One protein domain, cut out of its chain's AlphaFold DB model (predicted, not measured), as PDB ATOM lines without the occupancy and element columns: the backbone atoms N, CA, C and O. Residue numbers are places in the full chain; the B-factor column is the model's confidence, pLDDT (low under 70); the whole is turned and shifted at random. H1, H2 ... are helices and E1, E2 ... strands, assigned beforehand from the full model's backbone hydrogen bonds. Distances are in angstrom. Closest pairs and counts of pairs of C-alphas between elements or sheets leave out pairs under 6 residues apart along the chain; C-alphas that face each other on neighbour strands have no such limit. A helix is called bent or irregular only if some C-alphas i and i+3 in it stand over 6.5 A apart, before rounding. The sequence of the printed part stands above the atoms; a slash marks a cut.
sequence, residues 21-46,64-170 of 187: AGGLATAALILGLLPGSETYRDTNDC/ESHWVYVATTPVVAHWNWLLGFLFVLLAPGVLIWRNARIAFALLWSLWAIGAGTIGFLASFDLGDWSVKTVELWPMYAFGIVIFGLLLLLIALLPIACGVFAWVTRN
ATOM      1  N   ALA A  21     200.834 132.997 163.422       72.25
ATOM      2  CA  ALA A  21     200.112 133.913 162.543       72.25
ATOM      3  C   ALA A  21     199.392 133.167 161.411       72.25
ATOM      4  O   ALA A  21     198.226 133.434 161.141       72.25
ATOM      5  N   GLY A  22     200.061 132.194 160.781       67.31
ATOM      6  CA  GLY A  22     199.473 131.351 159.743       67.31
ATOM      7  C   GLY A  22     198.333 130.476 160.269       67.31
ATOM      8  O   GLY A  22     197.306 130.350 159.604       67.31
ATOM      9  N   GLY A  23     198.469 129.927 161.479       74.12
ATOM     10  CA  GLY A  23     197.410 129.169 162.146       74.12
ATOM     11  C   GLY A  23     196.176 130.026 162.434       74.12
ATOM     12  O   GLY A  23     195.067 129.632 162.083       74.12
ATOM     13  N   LEU A  24     196.371 131.229 162.986       76.81
ATOM     14  CA  LEU A  24     195.289 132.189 163.224       76.81
ATOM     15  C   LEU A  24     194.624 132.636 161.916       76.81
ATOM     16  O   LEU A  24     193.401 132.670 161.838       76.81
ATOM     17  N   ALA A  25     195.408 132.914 160.871       70.81
ATOM     18  CA  ALA A  25     194.875 133.274 159.559       70.81
ATOM     19  C   ALA A  25     194.047 132.135 158.944       70.81
ATOM     20  O   ALA A  25     192.969 132.378 158.412       70.81
ATOM     21  N   THR A  26     194.513 130.889 159.066       74.31
ATOM     22  CA  THR A  26     193.787 129.706 158.577       74.31
ATOM     23  C   THR A  26     192.488 129.499 159.351       74.31
ATOM     24  O   THR A  26     191.443 129.268 158.746       74.31
ATOM     25  N   ALA A  27     192.524 129.636 160.680       77.75
ATOM     26  CA  ALA A  27     191.334 129.554 161.521       77.75
ATOM     27  C   ALA A  27     190.317 130.650 161.170       77.75
ATOM     28  O   ALA A  27     189.136 130.353 161.021       77.75
ATOM     29  N   ALA A  28     190.771 131.891 160.960       77.06
ATOM     30  CA  ALA A  28     189.918 132.984 160.500       77.06
ATOM     31  C   ALA A  28     189.290 132.674 159.133       77.06
ATOM     32  O   ALA A  28     188.105 132.918 158.941       77.06
ATOM     33  N   LEU A  29     190.046 132.081 158.205       76.81
ATOM     34  CA  LEU A  29     189.548 131.684 156.886       76.81
ATOM     35  C   LEU A  29     188.426 130.641 156.985       76.81
ATOM     36  O   LEU A  29     187.390 130.794 156.346       76.81
ATOM     37  N   ILE A  30     188.606 129.616 157.824       80.25
ATOM     38  CA  ILE A  30     187.593 128.574 158.053       80.25
ATOM     39  C   ILE A  30     186.345 129.173 158.715       80.25
ATOM     40  O   ILE A  30     185.233 128.942 158.245       80.25
ATOM     41  N   LEU A  31     186.521 129.973 159.770       80.38
ATOM     42  CA  LEU A  31     185.418 130.626 160.483       80.38
ATOM     43  C   LEU A  31     184.685 131.655 159.609       80.38
ATOM     44  O   LEU A  31     183.475 131.808 159.731       80.38
ATOM     45  N   GLY A  32     185.395 132.319 158.694       75.94
ATOM     46  CA  GLY A  32     184.843 133.301 157.759       75.94
ATOM     47  C   GLY A  32     183.781 132.721 156.818       75.94
ATOM     48  O   GLY A  32     182.875 133.440 156.396       75.94
ATOM     49  N   LEU A  33     183.877 131.425 156.512       83.38
ATOM     50  CA  LEU A  33     182.936 130.703 155.650       83.38
ATOM     51  C   LEU A  33     181.717 130.161 156.405       83.38
ATOM     52  O   LEU A  33     180.759 129.714 155.775       83.38
ATOM     53  N   LEU A  34     181.743 130.181 157.738       86.06
ATOM     54  CA  LEU A  34     180.629 129.723 158.559       86.06
ATOM     55  C   LEU A  34     179.505 130.771 158.606       86.06
ATOM     56  O   LEU A  34     179.757 131.967 158.418       86.06
ATOM     57  N   PRO A  35     178.259 130.343 158.877       86.50
ATOM     58  CA  PRO A  35     177.147 131.260 159.103       86.50
ATOM     59  C   PRO A  35     177.453 132.171 160.300       86.50
ATOM     60  O   PRO A  35     177.686 131.700 161.412       86.50
ATOM     61  N   GLY A  36     177.503 133.478 160.046       81.88
ATOM     62  CA  GLY A  36     177.920 134.485 161.022       81.88
ATOM     63  C   GLY A  36     176.757 135.191 161.692       81.88
ATOM     64  O   GLY A  36     176.820 135.495 162.878       81.88
ATOM     65  N   SER A  37     175.670 135.412 160.962       84.94
ATOM     66  CA  SER A  37     174.468 135.981 161.551       84.94
ATOM     67  C   SER A  37     173.214 135.560 160.813       84.94
ATOM     68  O   SER A  37     173.242 135.212 159.630       84.94
ATOM     69  N   GLU A  38     172.103 135.679 161.519       87.56
ATOM     70  CA  GLU A  38     170.762 135.567 160.970       87.56
ATOM     71  C   GLU A  38     170.103 136.939 160.980       87.56
ATOM     72  O   GLU A  38     170.125 137.649 161.986       87.56
ATOM     73  N   THR A  39     169.521 137.322 159.851       85.50
ATOM     74  CA  THR A  39     168.761 138.565 159.722       85.50
ATOM     75  C   THR A  39     167.272 138.262 159.752       85.50
ATOM     76  O   THR A  39     166.780 137.436 158.977       85.50
ATOM     77  N   TYR A  40     166.561 138.970 160.622       84.25
ATOM     78  CA  TYR A  40     165.116 138.929 160.768       84.25
ATOM     79  C   TYR A  40     164.541 140.295 160.412       84.25
ATOM     80  O   TYR A  40     165.085 141.327 160.807       84.25
ATOM     81  N   ARG A  41     163.420 140.313 159.694       82.88
ATOM     82  CA  ARG A  41     162.707 141.544 159.347       82.88
ATOM     83  C   ARG A  41     161.352 141.551 160.025       82.88
ATOM     84  O   ARG A  41     160.680 140.520 160.066       82.88
ATOM     85  N   ASP A  42     160.973 142.706 160.555       79.75
ATOM     86  CA  ASP A  42     159.630 142.900 161.086       79.75
ATOM     87  C   ASP A  42     158.634 143.009 159.926       79.75
ATOM     88  O   ASP A  42     158.704 143.934 159.115       79.75
ATOM     89  N   THR A  43     157.715 142.050 159.821       78.44
ATOM     90  CA  THR A  43     156.673 142.062 158.783       78.44
ATOM     91  C   THR A  43     155.558 143.055 159.069       78.44
ATOM     92  O   THR A  43     154.829 143.410 158.148       78.44
ATOM     93  N   ASN A  44     155.432 143.511 160.315       77.12
ATOM     94  CA  ASN A  44     154.394 144.457 160.714       77.12
ATOM     95  C   ASN A  44     154.833 145.921 160.564       77.12
ATOM     96  O   ASN A  44     154.044 146.817 160.857       77.12
ATOM     97  N   ASP A  45     156.072 146.161 160.112       73.25
ATOM     98  CA  ASP A  45     156.682 147.486 159.950       73.25
ATOM     99  C   ASP A  45     156.376 148.420 161.135       73.25
ATOM    100  O   ASP A  45     155.980 149.582 160.986       73.25
ATOM    101  N   CYS A  46     156.529 147.896 162.358       73.38
ATOM    102  CA  CYS A  46     156.191 148.648 163.561       73.38
ATOM    103  C   CYS A  46     157.051 149.909 163.704       73.38
ATOM    104  O   CYS A  46     156.612 150.896 164.299       73.38
ATOM    105  N   GLU A  64     152.718 145.070 167.729       77.25
ATOM    106  CA  GLU A  64     153.500 143.884 168.069       77.25
ATOM    107  C   GLU A  64     154.432 143.535 166.906       77.25
ATOM    108  O   GLU A  64     153.979 143.287 165.788       77.25
ATOM    109  N   SER A  65     155.742 143.522 167.168       75.44
ATOM    110  CA  SER A  65     156.750 143.140 166.175       75.44
ATOM    111  C   SER A  65     156.606 141.662 165.816       75.44
ATOM    112  O   SER A  65     156.642 140.814 166.716       75.44
ATOM    113  N   HIS A  66     156.532 141.341 164.528       80.81
ATOM    114  CA  HIS A  66     156.508 139.962 164.053       80.81
ATOM    115  C   HIS A  66     157.740 139.691 163.188       80.81
ATOM    116  O   HIS A  66     157.842 140.123 162.041       80.81
ATOM    117  N   TRP A  67     158.706 138.982 163.771       82.25
ATOM    118  CA  TRP A  67     160.013 138.748 163.166       82.25
ATOM    119  C   TRP A  67     159.981 137.522 162.263       82.25
ATOM    120  O   TRP A  67     159.818 136.399 162.738       82.25
ATOM    121  N   VAL A  68     160.196 137.731 160.967       84.50
ATOM    122  CA  VAL A  68     160.338 136.640 160.000       84.50
ATOM    123  C   VAL A  68     161.795 136.524 159.586       84.50
ATOM    124  O   VAL A  68     162.462 137.524 159.308       84.50
ATOM    125  N   TYR A  69     162.296 135.291 159.577       86.44
ATOM    126  CA  TYR A  69     163.636 134.980 159.099       86.44
ATOM    127  C   TYR A  69     163.763 135.346 157.616       86.44
ATOM    128  O   TYR A  69     162.931 134.953 156.799       86.44
ATOM    129  N   VAL A  70     164.813 136.091 157.277       85.88
ATOM    130  CA  VAL A  70     165.073 136.541 155.904       85.88
ATOM    131  C   VAL A  70     166.219 135.754 155.287       85.88
ATOM    132  O   VAL A  70     166.089 135.227 154.186       85.88
ATOM    133  N   ALA A  71     167.353 135.701 155.983       85.25
ATOM    134  CA  ALA A  71     168.583 135.135 155.453       85.25
ATOM    135  C   ALA A  71     169.599 134.841 156.560       85.25
ATOM    136  O   ALA A  71     169.610 135.486 157.612       85.25
ATOM    137  N   THR A  72     170.503 133.911 156.264       85.81
ATOM    138  CA  THR A  72     171.746 133.696 156.998       85.81
ATOM    139  C   THR A  72     172.883 134.224 156.144       85.81
ATOM    140  O   THR A  72     173.028 133.855 154.977       85.81
ATOM    141  N   THR A  73     173.713 135.072 156.732       84.31
ATOM    142  CA  THR A  73     174.883 135.644 156.068       84.31
ATOM    143  C   THR A  73     176.157 135.032 156.643       84.31
ATOM    144  O   THR A  73     176.265 134.891 157.869       84.31
ATOM    145  N   PRO A  74     177.134 134.653 155.799       81.88
ATOM    146  CA  PRO A  74     178.410 134.147 156.282       81.88
ATOM    147  C   PRO A  74     179.184 135.262 156.985       81.88
ATOM    148  O   PRO A  74     179.024 136.436 156.648       81.88
ATOM    149  N   VAL A  75     180.058 134.900 157.928       77.44
ATOM    150  CA  VAL A  75     180.881 135.868 158.671       77.44
ATOM    151  C   VAL A  75     181.614 136.809 157.708       77.44
ATOM    152  O   VAL A  75     181.557 138.022 157.874       77.44
ATOM    153  N   VAL A  76     182.223 136.295 156.634       72.81
ATOM    154  CA  VAL A  76     182.982 137.121 155.678       72.81
ATOM    155  C   VAL A  76     182.161 138.254 155.048       72.81
ATOM    156  O   VAL A  76     182.718 139.315 154.781       72.81
ATOM    157  N   ALA A  77     180.842 138.090 154.874       72.62
ATOM    158  CA  ALA A  77     179.991 139.127 154.288       72.62
ATOM    159  C   ALA A  77     179.983 140.410 155.135       72.62
ATOM    160  O   ALA A  77     180.018 141.507 154.581       72.62
ATOM    161  N   HIS A  78     180.045 140.263 156.462       67.50
ATOM    162  CA  HIS A  78     180.126 141.375 157.417       67.50
ATOM    163  C   HIS A  78     181.522 141.973 157.540       67.50
ATOM    164  O   HIS A  78     181.669 143.111 157.975       67.50
ATOM    165  N   TRP A  79     182.555 141.222 157.159       68.50
ATOM    166  CA  TRP A  79     183.960 141.575 157.384       68.50
ATOM    167  C   TRP A  79     184.752 141.798 156.087       68.50
ATOM    168  O   TRP A  79     185.972 141.936 156.126       68.50
ATOM    169  N   ASN A  80     184.098 141.901 154.926       67.12
ATOM    170  CA  ASN A  80     184.760 142.225 153.654       67.12
ATOM    171  C   ASN A  80     185.563 143.539 153.728       67.12
ATOM    172  O   ASN A  80     186.658 143.644 153.171       67.12
ATOM    173  N   TRP A  81     185.063 144.526 154.476       65.50
ATOM    174  CA  TRP A  81     185.769 145.783 154.730       65.50
ATOM    175  C   TRP A  81     187.061 145.574 155.541       65.50
ATOM    176  O   TRP A  81     188.043 146.282 155.321       65.50
ATOM    177  N   LEU A  82     187.110 144.560 156.414       64.19
ATOM    178  CA  LEU A  82     188.275 144.228 157.234       64.19
ATOM    179  C   LEU A  82     189.439 143.691 156.395       64.19
ATOM    180  O   LEU A  82     190.593 143.950 156.722       64.19
ATOM    181  N   LEU A  83     189.176 142.984 155.292       63.62
ATOM    182  CA  LEU A  83     190.229 142.572 154.353       63.62
ATOM    183  C   LEU A  83     190.887 143.788 153.691       63.62
ATOM    184  O   LEU A  83     192.116 143.874 153.633       63.62
ATOM    185  N   GLY A  84     190.079 144.761 153.256       64.69
ATOM    186  CA  GLY A  84     190.582 146.046 152.763       64.69
ATOM    187  C   GLY A  84     191.363 146.799 153.843       64.69
ATOM    188  O   GLY A  84     192.442 147.332 153.591       64.69
ATOM    189  N   PHE A  85     190.872 146.758 155.076       63.81
ATOM    190  CA  PHE A  85     191.504 147.385 156.225       63.81
ATOM    191  C   PHE A  85     192.855 146.763 156.592       63.81
ATOM    192  O   PHE A  85     193.830 147.483 156.785       63.81
ATOM    193  N   LEU A  86     192.945 145.431 156.618       65.75
ATOM    194  CA  LEU A  86     194.187 144.678 156.799       65.75
ATOM    195  C   LEU A  86     195.206 145.033 155.716       65.75
ATOM    196  O   LEU A  86     196.380 145.219 156.027       65.75
ATOM    197  N   PHE A  87     194.766 145.188 154.466       66.19
ATOM    198  CA  PHE A  87     195.635 145.621 153.375       66.19
ATOM    199  C   PHE A  87     196.196 147.031 153.622       66.19
ATOM    200  O   PHE A  87     197.402 147.247 153.509       66.19
ATOM    201  N   VAL A  88     195.345 147.973 154.043       65.38
ATOM    202  CA  VAL A  88     195.736 149.352 154.389       65.38
ATOM    203  C   VAL A  88     196.650 149.409 155.622       65.38
ATOM    204  O   VAL A  88     197.557 150.243 155.682       65.38
ATOM    205  N   LEU A  89     196.464 148.507 156.589       63.19
ATOM    206  CA  LEU A  89     197.296 148.383 157.791       63.19
ATOM    207  C   LEU A  89     198.677 147.782 157.497       63.19
ATOM    208  O   LEU A  89     199.691 148.216 158.052       63.19
ATOM    209  N   LEU A  90     198.727 146.786 156.612       63.16
ATOM    210  CA  LEU A  90     199.948 146.059 156.268       63.16
ATOM    211  C   LEU A  90     200.787 146.768 155.197       63.16
ATOM    212  O   LEU A  90     202.008 146.604 155.192       63.16
ATOM    213  N   ALA A  91     200.177 147.588 154.334       62.38
ATOM    214  CA  ALA A  91     200.863 148.309 153.259       62.38
ATOM    215  C   ALA A  91     202.098 149.111 153.735       62.38
ATOM    216  O   ALA A  91     203.181 148.928 153.168       62.38
ATOM    217  N   PRO A  92     202.029 149.929 154.804       58.84
ATOM    218  CA  PRO A  92     203.213 150.627 155.299       58.84
ATOM    219  C   PRO A  92     204.188 149.718 156.074       58.84
ATOM    220  O   PRO A  92     205.373 150.038 156.171       58.84
ATOM    221  N   GLY A  93     203.749 148.547 156.552       56.22
ATOM    222  CA  GLY A  93     204.624 147.549 157.183       56.22
ATOM    223  C   GLY A  93     205.674 146.980 156.217       56.22
ATOM    224  O   GLY A  93     206.821 146.743 156.604       56.22
ATOM    225  N   VAL A  94     205.329 146.861 154.930       58.22
ATOM    226  CA  VAL A  94     206.260 146.447 153.863       58.22
ATOM    227  C   VAL A  94     207.364 147.491 153.641       58.22
ATOM    228  O   VAL A  94     208.521 147.134 153.403       58.22
ATOM    229  N   LEU A  95     207.046 148.783 153.776       54.97
ATOM    230  CA  LEU A  95     208.021 149.874 153.647       54.97
ATOM    231  C   LEU A  95     209.023 149.892 154.813       54.97
ATOM    232  O   LEU A  95     210.216 150.116 154.596       54.97
ATOM    233  N   ILE A  96     208.571 149.580 156.032       55.31
ATOM    234  CA  ILE A  96     209.435 149.471 157.221       55.31
ATOM    235  C   ILE A  96     210.368 148.268 157.125       55.31
ATOM    236  O   ILE A  96     211.533 148.366 157.512       55.31
ATOM    237  N   TRP A  97     209.888 147.143 156.586       55.25
ATOM    238  CA  TRP A  97     210.713 145.946 156.410       55.25
ATOM    239  C   TRP A  97     211.931 146.212 155.516       55.25
ATOM    240  O   TRP A  97     213.005 145.654 155.738       55.25
ATOM    241  N   ARG A  98     211.789 147.128 154.551       59.25
ATOM    242  CA  ARG A  98     212.874 147.542 153.660       59.25
ATOM    243  C   ARG A  98     213.867 148.507 154.317       59.25
ATOM    244  O   ARG A  98     215.042 148.459 153.978       59.25
ATOM    245  N   ASN A  99     213.420 149.361 155.243       58.19
ATOM    246  CA  ASN A  99     214.246 150.358 155.935       58.19
ATOM    247  C   ASN A  99     213.783 150.554 157.391       58.19
ATOM    248  O   ASN A  99     212.976 151.437 157.690       58.19
ATOM    249  N   ALA A 100     214.340 149.763 158.312       55.66
ATOM    250  CA  ALA A 100     213.962 149.739 159.729       55.66
ATOM    251  C   ALA A 100     214.461 150.972 160.519       55.66
ATOM    252  O   ALA A 100     215.310 150.867 161.408       55.66
ATOM    253  N   ARG A 101     213.952 152.168 160.197       67.19
ATOM    254  CA  ARG A 101     214.182 153.388 160.991       67.19
ATOM    255  C   ARG A 101     213.070 153.560 162.025       67.19
ATOM    256  O   ARG A 101     211.896 153.390 161.712       67.19
ATOM    257  N   ILE A 102     213.443 153.980 163.236       59.72
ATOM    258  CA  ILE A 102     212.521 154.189 164.372       59.72
ATOM    259  C   ILE A 102     211.385 155.163 164.012       59.72
ATOM    260  O   ILE A 102     210.238 154.926 164.373       59.72
ATOM    261  N   ALA A 103     211.679 156.209 163.233       65.25
ATOM    262  CA  ALA A 103     210.677 157.167 162.768       65.25
ATOM    263  C   ALA A 103     209.573 156.519 161.907       65.25
ATOM    264  O   ALA A 103     208.405 156.864 162.053       65.25
ATOM    265  N   PHE A 104     209.917 155.541 161.062       63.88
ATOM    266  CA  PHE A 104     208.927 154.818 160.260       63.88
ATOM    267  C   PHE A 104     208.104 153.842 161.100       63.88
ATOM    268  O   PHE A 104     206.918 153.679 160.837       63.88
ATOM    269  N   ALA A 105     208.695 153.244 162.139       61.97
ATOM    270  CA  ALA A 105     207.954 152.420 163.092       61.97
ATOM    271  C   ALA A 105     206.923 153.248 163.881       61.97
ATOM    272  O   ALA A 105     205.784 152.819 164.023       61.97
ATOM    273  N   LEU A 106     207.284 154.457 164.330       62.81
ATOM    274  CA  LEU A 106     206.353 155.371 165.006       62.81
ATOM    275  C   LEU A 106     205.238 155.864 164.077       62.81
ATOM    276  O   LEU A 106     204.075 155.868 164.471       62.81
ATOM    277  N   LEU A 107     205.584 156.238 162.840       69.56
ATOM    278  CA  LEU A 107     204.605 156.639 161.828       69.56
ATOM    279  C   LEU A 107     203.629 155.497 161.514       69.56
ATOM    280  O   LEU A 107     202.436 155.731 161.359       69.56
ATOM    281  N   TRP A 108     204.125 154.260 161.475       68.44
ATOM    282  CA  TRP A 108     203.289 153.080 161.292       68.44
ATOM    283  C   TRP A 108     202.385 152.804 162.481       68.44
ATOM    284  O   TRP A 108     201.213 152.530 162.268       68.44
ATOM    285  N   SER A 109     202.876 152.925 163.715       61.97
ATOM    286  CA  SER A 109     202.026 152.783 164.899       61.97
ATOM    287  C   SER A 109     200.912 153.830 164.911       61.97
ATOM    288  O   SER A 109     199.759 153.488 165.150       61.97
ATOM    289  N   LEU A 110     201.226 155.089 164.586       71.31
ATOM    290  CA  LEU A 110     200.233 156.159 164.436       71.31
ATOM    291  C   LEU A 110     199.216 155.851 163.328       71.31
ATOM    292  O   LEU A 110     198.018 156.025 163.538       71.31
ATOM    293  N   TRP A 111     199.674 155.351 162.178       72.69
ATOM    294  CA  TRP A 111     198.803 154.934 161.078       72.69
ATOM    295  C   TRP A 111     197.908 153.753 161.461       72.69
ATOM    296  O   TRP A 111     196.710 153.790 161.211       72.69
ATOM    297  N   ALA A 112     198.467 152.726 162.099       67.56
ATOM    298  CA  ALA A 112     197.751 151.539 162.548       67.56
ATOM    299  C   ALA A 112     196.680 151.887 163.588       67.56
ATOM    300  O   ALA A 112     195.575 151.354 163.520       67.56
ATOM    301  N   ILE A 113     196.977 152.816 164.506       66.69
ATOM    302  CA  ILE A 113     196.003 153.352 165.465       66.69
ATOM    303  C   ILE A 113     194.918 154.146 164.733       66.69
ATOM    304  O   ILE A 113     193.738 153.902 164.959       66.69
ATOM    305  N   GLY A 114     195.294 155.075 163.849       70.75
ATOM    306  CA  GLY A 114     194.346 155.929 163.128       70.75
ATOM    307  C   GLY A 114     193.410 155.136 162.219       70.75
ATOM    308  O   GLY A 114     192.193 155.291 162.307       70.75
ATOM    309  N   ALA A 115     193.969 154.234 161.408       68.00
ATOM    310  CA  ALA A 115     193.198 153.270 160.639       68.00
ATOM    311  C   ALA A 115     192.305 152.476 161.594       68.00
ATOM    312  O   ALA A 115     191.091 152.552 161.443       68.00
ATOM    313  N   GLY A 116     192.887 151.837 162.624       65.25
ATOM    314  CA  GLY A 116     192.213 151.101 163.705       65.25
ATOM    315  C   GLY A 116     190.920 151.761 164.185       65.25
ATOM    316  O   GLY A 116     189.848 151.161 164.130       65.25
ATOM    317  N   THR A 117     191.026 153.025 164.587       65.56
ATOM    318  CA  THR A 117     189.911 153.840 165.072       65.56
ATOM    319  C   THR A 117     188.860 154.097 163.994       65.56
ATOM    320  O   THR A 117     187.674 153.973 164.276       65.56
ATOM    321  N   ILE A 118     189.257 154.419 162.758       68.31
ATOM    322  CA  ILE A 118     188.311 154.630 161.648       68.31
ATOM    323  C   ILE A 118     187.557 153.336 161.329       68.31
ATOM    324  O   ILE A 118     186.349 153.377 161.133       68.31
ATOM    325  N   GLY A 119     188.241 152.189 161.318       65.62
ATOM    326  CA  GLY A 119     187.606 150.885 161.116       65.62
ATOM    327  C   GLY A 119     186.616 150.546 162.226       65.62
ATOM    328  O   GLY A 119     185.504 150.117 161.941       65.62
ATOM    329  N   PHE A 120     186.980 150.813 163.481       61.78
ATOM    330  CA  PHE A 120     186.082 150.651 164.626       61.78
ATOM    331  C   PHE A 120     184.844 151.554 164.523       61.78
ATOM    332  O   PHE A 120     183.728 151.088 164.723       61.78
ATOM    333  N   LEU A 121     185.017 152.822 164.141       65.25
ATOM    334  CA  LEU A 121     183.905 153.750 163.918       65.25
ATOM    335  C   LEU A 121     183.034 153.345 162.724       65.25
ATOM    336  O   LEU A 121     181.818 153.440 162.809       65.25
ATOM    337  N   ALA A 122     183.630 152.857 161.637       62.88
ATOM    338  CA  ALA A 122     182.895 152.349 160.478       62.88
ATOM    339  C   ALA A 122     182.148 151.036 160.772       62.88
ATOM    340  O   ALA A 122     181.210 150.701 160.058       62.88
ATOM    341  N   SER A 123     182.550 150.308 161.819       59.88
ATOM    342  CA  SER A 123     181.850 149.110 162.301       59.88
ATOM    343  C   SER A 123     180.614 149.438 163.137       59.88
ATOM    344  O   SER A 123     179.836 148.533 163.428       59.88
ATOM    345  N   PHE A 124     180.430 150.698 163.556       55.00
ATOM    346  CA  PHE A 124     179.163 151.120 164.140       55.00
ATOM    347  C   PHE A 124     178.118 151.163 163.035       55.00
ATOM    348  O   PHE A 124     177.983 152.146 162.306       55.00
ATOM    349  N   ASP A 125     177.389 150.062 162.922       55.44
ATOM    350  CA  ASP A 125     176.258 149.953 162.028       55.44
ATOM    351  C   ASP A 125     175.126 150.852 162.552       55.44
ATOM    352  O   ASP A 125     174.486 150.568 163.565       55.44
ATOM    353  N   LEU A 126     174.891 151.971 161.864       51.00
ATOM    354  CA  LEU A 126     173.675 152.788 161.984       51.00
ATOM    355  C   LEU A 126     172.541 152.153 161.157       51.00
ATOM    356  O   LEU A 126     171.809 152.857 160.461       51.00
ATOM    357  N   GLY A 127     172.469 150.820 161.171       49.12
ATOM    358  CA  GLY A 127     171.644 150.017 160.282       49.12
ATOM    359  C   GLY A 127     170.153 150.329 160.390       49.12
ATOM    360  O   GLY A 127     169.684 150.940 161.354       49.12
ATOM    361  N   ASP A 128     169.402 149.889 159.378       55.56
ATOM    362  CA  ASP A 128     167.946 149.993 159.344       55.56
ATOM    363  C   ASP A 128     167.344 149.428 160.637       55.56
ATOM    364  O   ASP A 128     167.357 148.226 160.896       55.56
ATOM    365  N   TRP A 129     166.759 150.317 161.435       60.00
ATOM    366  CA  TRP A 129     166.178 150.066 162.757       60.00
ATOM    367  C   TRP A 129     165.009 149.052 162.738       60.00
ATOM    368  O   TRP A 129     164.462 148.712 163.785       60.00
ATOM    369  N   SER A 130     164.614 148.581 161.551       64.06
ATOM    370  CA  SER A 130     163.578 147.576 161.281       64.06
ATOM    371  C   SER A 130     164.128 146.159 161.046       64.06
ATOM    372  O   SER A 130     163.350 145.216 160.860       64.06
ATOM    373  N   VAL A 131     165.455 145.986 161.052       70.88
ATOM    374  CA  VAL A 131     166.129 144.699 160.859       70.88
ATOM    375  C   VAL A 131     166.775 144.269 162.171       70.88
ATOM    376  O   VAL A 131     167.575 144.985 162.765       70.88
ATOM    377  N   LYS A 132     166.428 143.066 162.632       77.69
ATOM    378  CA  LYS A 132     167.055 142.434 163.791       77.69
ATOM    379  C   LYS A 132     168.101 141.443 163.303       77.69
ATOM    380  O   LYS A 132     167.761 140.412 162.724       77.69
ATOM    381  N   THR A 133     169.360 141.728 163.594       80.31
ATOM    382  CA  THR A 133     170.479 140.833 163.285       80.31
ATOM    383  C   THR A 133     170.870 140.069 164.545       80.31
ATOM    384  O   THR A 133     171.131 140.672 165.585       80.31
ATOM    385  N   VAL A 134     170.876 138.740 164.480       84.00
ATOM    386  CA  VAL A 134     171.332 137.868 165.568       84.00
ATOM    387  C   VAL A 134     172.687 137.302 165.178       84.00
ATOM    388  O   VAL A 134     172.802 136.562 164.202       84.00
ATOM    389  N   GLU A 135     173.718 137.667 165.930       84.44
ATOM    390  CA  GLU A 135     175.063 137.135 165.742       84.44
ATOM    391  C   GLU A 135     175.143 135.693 166.249       84.44
ATOM    392  O   GLU A 135     174.717 135.364 167.357       84.44
ATOM    393  N   LEU A 136     175.706 134.819 165.422       87.12
ATOM    394  CA  LEU A 136     175.945 133.421 165.753       87.12
ATOM    395  C   LEU A 136     177.333 133.265 166.389       87.12
ATOM    396  O   LEU A 136     178.233 134.083 166.200       87.12
ATOM    397  N   TRP A 137     177.556 132.153 167.095       89.38
ATOM    398  CA  TRP A 137     178.848 131.853 167.728       89.38
ATOM    399  C   TRP A 137     180.084 131.959 166.801       89.38
ATOM    400  O   TRP A 137     181.128 132.398 167.299       89.38
ATOM    401  N   PRO A 138     180.028 131.627 165.486       83.75
ATOM    402  CA  PRO A 138     181.191 131.757 164.610       83.75
ATOM    403  C   PRO A 138     181.654 133.204 164.453       83.75
ATOM    404  O   PRO A 138     182.849 133.437 164.297       83.75
ATOM    405  N   MET A 139     180.738 134.174 164.555       80.88
ATOM    406  CA  MET A 139     181.041 135.605 164.511       80.88
ATOM    407  C   MET A 139     181.915 136.020 165.701       80.88
ATOM    408  O   MET A 139     182.960 136.645 165.517       80.88
ATOM    409  N   TYR A 140     181.551 135.591 166.915       80.12
ATOM    410  CA  TYR A 140     182.336 135.858 168.124       80.12
ATOM    411  C   TYR A 140     183.710 135.183 168.076       80.12
ATOM    412  O   TYR A 140     184.726 135.809 168.378       80.12
ATOM    413  N   ALA A 141     183.758 133.915 167.653       81.25
ATOM    414  CA  ALA A 141     185.012 133.181 167.510       81.25
ATOM    415  C   ALA A 141     185.942 133.846 166.481       81.25
ATOM    416  O   ALA A 141     187.131 134.029 166.748       81.25
ATOM    417  N   PHE A 142     185.399 134.257 165.333       80.50
ATOM    418  CA  PHE A 142     186.142 134.978 164.304       80.50
ATOM    419  C   PHE A 142     186.693 136.305 164.835       80.50
ATOM    420  O   PHE A 142     187.881 136.581 164.658       80.50
ATOM    421  N   GLY A 143     185.874 137.081 165.553       78.56
ATOM    422  CA  GLY A 143     186.295 138.333 166.182       78.56
ATOM    423  C   GLY A 143     187.487 138.152 167.128       78.56
ATOM    424  O   GLY A 143     188.465 138.893 167.034       78.56
ATOM    425  N   ILE A 144     187.468 137.119 167.980       82.19
ATOM    426  CA  ILE A 144     188.580 136.800 168.894       82.19
ATOM    427  C   ILE A 144     189.850 136.420 168.119       82.19
ATOM    428  O   ILE A 144     190.939 136.896 168.447       82.19
ATOM    429  N   VAL A 145     189.730 135.579 167.087       80.62
ATOM    430  CA  VAL A 145     190.874 135.133 166.272       80.62
ATOM    431  C   VAL A 145     191.512 136.307 165.528       80.62
ATOM    432  O   VAL A 145     192.735 136.455 165.553       80.62
ATOM    433  N   ILE A 146     190.700 137.166 164.909       77.94
ATOM    434  CA  ILE A 146     191.166 138.376 164.225       77.94
ATOM    435  C   ILE A 146     191.808 139.351 165.208       77.94
ATOM    436  O   ILE A 146     192.890 139.866 164.928       77.94
ATOM    437  N   PHE A 147     191.198 139.583 166.370       80.50
ATOM    438  CA  PHE A 147     191.781 140.442 167.395       80.50
ATOM    439  C   PHE A 147     193.136 139.906 167.870       80.50
ATOM    440  O   PHE A 147     194.108 140.657 167.952       80.50
ATOM    441  N   GLY A 148     193.237 138.594 168.104       77.62
ATOM    442  CA  GLY A 148     194.493 137.928 168.435       77.62
ATOM    443  C   GLY A 148     195.551 138.099 167.343       77.62
ATOM    444  O   GLY A 148     196.701 138.411 167.649       77.62
ATOM    445  N   LEU A 149     195.167 137.966 166.070       77.25
ATOM    446  CA  LEU A 149     196.054 138.182 164.926       77.25
ATOM    447  C   LEU A 149     196.535 139.640 164.841       77.25
ATOM    448  O   LEU A 149     197.726 139.879 164.651       77.25
ATOM    449  N   LEU A 150     195.640 140.614 165.020       75.69
ATOM    450  CA  LEU A 150     195.983 142.038 165.025       75.69
ATOM    451  C   LEU A 150     196.907 142.383 166.194       75.69
ATOM    452  O   LEU A 150     197.910 143.059 165.994       75.69
ATOM    453  N   LEU A 151     196.633 141.879 167.396       79.50
ATOM    454  CA  LEU A 151     197.490 142.083 168.564       79.50
ATOM    455  C   LEU A 151     198.878 141.464 168.352       79.50
ATOM    456  O   LEU A 151     199.900 142.077 168.674       79.50
ATOM    457  N   LEU A 152     198.934 140.279 167.742       76.94
ATOM    458  CA  LEU A 152     200.182 139.619 167.375       76.94
ATOM    459  C   LEU A 152     200.995 140.462 166.374       76.94
ATOM    460  O   LEU A 152     202.197 140.655 166.561       76.94
ATOM    461  N   LEU A 153     200.346 140.987 165.332       71.38
ATOM    462  CA  LEU A 153     200.994 141.750 164.261       71.38
ATOM    463  C   LEU A 153     201.347 143.192 164.657       71.38
ATOM    464  O   LEU A 153     202.396 143.685 164.249       71.38
ATOM    465  N   ILE A 154     200.499 143.863 165.438       69.94
ATOM    466  CA  ILE A 154     200.617 145.294 165.762       69.94
ATOM    467  C   ILE A 154     201.341 145.536 167.080       69.94
ATOM    468  O   ILE A 154     202.126 146.476 167.170       69.94
ATOM    469  N   ALA A 155     201.129 144.702 168.097       72.62
ATOM    470  CA  ALA A 155     201.781 144.890 169.388       72.62
ATOM    471  C   ALA A 155     203.018 143.997 169.521       72.62
ATOM    472  O   ALA A 155     204.124 144.486 169.754       72.62
ATOM    473  N   LEU A 156     202.862 142.684 169.344       73.81
ATOM    474  CA  LEU A 156     203.924 141.740 169.702       73.81
ATOM    475  C   LEU A 156     205.086 141.737 168.705       73.81
ATOM    476  O   LEU A 156     206.242 141.697 169.131       73.81
ATOM    477  N   LEU A 157     204.815 141.821 167.399       70.12
ATOM    478  CA  LEU A 157     205.870 141.831 166.383       70.12
ATOM    479  C   LEU A 157     206.791 143.062 166.491       70.12
ATOM    480  O   LEU A 157     208.009 142.866 166.543       70.12
ATOM    481  N   PRO A 158     206.290 144.312 166.603       66.62
ATOM    482  CA  PRO A 158     207.162 145.477 166.732       66.62
ATOM    483  C   PRO A 158     207.925 145.494 168.055       66.62
ATOM    484  O   PRO A 158     209.098 145.865 168.061       66.62
ATOM    485  N   ILE A 159     207.309 145.043 169.156       71.00
ATOM    486  CA  ILE A 159     207.992 144.906 170.450       71.00
ATOM    487  C   ILE A 159     209.128 143.888 170.334       71.00
ATOM    488  O   ILE A 159     210.256 144.192 170.717       71.00
ATOM    489  N   ALA A 160     208.879 142.710 169.754       68.31
ATOM    490  CA  ALA A 160     209.908 141.693 169.560       68.31
ATOM    491  C   ALA A 160     211.061 142.207 168.677       68.31
ATOM    492  O   ALA A 160     212.232 142.015 169.014       68.31
ATOM    493  N   CYS A 161     210.751 142.917 167.587       68.19
ATOM    494  CA  CYS A 161     211.752 143.555 166.732       68.19
ATOM    495  C   CYS A 161     212.531 144.665 167.458       68.19
ATOM    496  O   CYS A 161     213.752 144.742 167.319       68.19
ATOM    497  N   GLY A 162     211.852 145.499 168.249       68.81
ATOM    498  CA  GLY A 162     212.450 146.591 169.016       68.81
ATOM    499  C   GLY A 162     213.368 146.095 170.131       68.81
ATOM    500  O   GLY A 162     214.507 146.547 170.234       68.81
ATOM    501  N   VAL A 163     212.919 145.104 170.907       72.88
ATOM    502  CA  VAL A 163     213.730 144.429 171.932       72.88
ATOM    503  C   VAL A 163     214.953 143.782 171.289       72.88
ATOM    504  O   VAL A 163     216.066 143.953 171.783       72.88
ATOM    505  N   PHE A 164     214.784 143.096 170.156       67.94
ATOM    506  CA  PHE A 164     215.910 142.500 169.442       67.94
ATOM    507  C   PHE A 164     216.924 143.562 168.991       67.94
ATOM    508  O   PHE A 164     218.118 143.414 169.247       67.94
ATOM    509  N   ALA A 165     216.459 144.667 168.397       67.50
ATOM    510  CA  ALA A 165     217.315 145.781 167.994       67.50
ATOM    511  C   ALA A 165     218.069 146.394 169.191       67.50
ATOM    512  O   ALA A 165     219.279 146.618 169.112       67.50
ATOM    513  N   TRP A 166     217.385 146.607 170.317       71.94
ATOM    514  CA  TRP A 166     217.981 147.136 171.546       71.94
ATOM    515  C   TRP A 166     219.057 146.201 172.115       71.94
ATOM    516  O   TRP A 166     220.179 146.638 172.378       71.94
ATOM    517  N   VAL A 167     218.771 144.899 172.213       73.38
ATOM    518  CA  VAL A 167     219.743 143.894 172.675       73.38
ATOM    519  C   VAL A 167     220.959 143.837 171.751       73.38
ATOM    520  O   VAL A 167     222.082 143.701 172.231       73.38
ATOM    521  N   THR A 168     220.775 143.949 170.431       68.81
ATOM    522  CA  THR A 168     221.910 143.929 169.493       68.81
ATOM    523  C   THR A 168     222.806 145.161 169.589       68.81
ATOM    524  O   THR A 168     224.006 145.018 169.382       68.81
ATOM    525  N   ARG A 169     222.260 146.336 169.934       72.94
ATOM    526  CA  ARG A 169     223.031 147.585 170.072       72.94
ATOM    527  C   ARG A 169     223.832 147.668 171.370       72.94
ATOM    528  O   ARG A 169     224.901 148.257 171.368       72.94
ATOM    529  N   ASN A 170     223.323 147.087 172.458       73.12
ATOM    530  CA  ASN A 170     223.916 147.231 173.795       73.12
ATOM    531  C   ASN A 170     224.819 146.065 174.215       73.12
ATOM    532  O   ASN A 170     225.289 146.034 175.352       73.12
TER     533      ASN A 170
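Overview. This is residues 21 to 46 and 64 to 170 of the 187 residues of an uncharacterized protein of Deltaproteobacteria bacterium (UniProt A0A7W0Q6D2). A long rod: four helices in a loose up-and-down bundle, each running against the one before it, with a small three-stranded sheet extending from one end. H2 and H3 form a helical hairpin, the long H4 runs beside it, and the short H1 packs on H4. The 133 printed residues, mostly helix, run H1 E1 E2 H2 H3 E3 H4, with an antiparallel sheet ordered E2 - E1 - E3. The whole is loose, with a radius of gyration of the C-alphas of 19.4 A and spans of 70 by 27 by 19 A.

Along the chain. H1, residues 21 to 32, begins at C-alpha 21 (200.112, 133.913, 162.543). E1 is residues 35 to 42; E2, residues 67 to 74, bends by 53 degrees at residue 70. H2, residues 75 to 98, spans 34.4 A and is irregular: C-alphas 78 and 81 are 7.6 A apart. H3 is residues 102 to 122, 29.9 A, and E3 residues 131 to 135. H4, residues 137 to 169, spans 47.0 A to C-alpha 169 (223.031, 147.585, 170.072).

Arrangement. H1 touches H4 at a shallow tilt of 16 degrees, opposite ways, closest at the C-alphas of Ala 28 and Phe 142, 5.7 A. E1 is antiparallel to E2 (N 39 and O 71, 2.9 A) and E3 (N 40 and O 132, 2.8 A). E2, H2, H3 and E3 make a split strand-helix-strand unit, with E1 between the two strands and a right-handed crossover. H2 and H3 touch, closest at the C-alphas of Leu 89 and Ala 112, 5.7 A. H4 only just touches H3, with 3 pairs of C-alphas within 8 A. H2 and H4 only graze the sheet. Each O i to N i+4 pair is within hydrogen-bond range in H1 and H3, 14 of 20 in H2 and 26 of 29 in H4.

Size, cuts and confidence. Residues 47 to 63 are not printed; C-alphas 46 and 64 are 7.1 A apart across the cut. No link printed whole is long. Mean pLDDT of the printed part is 71.8; residues 78 to 109 are among those under 70.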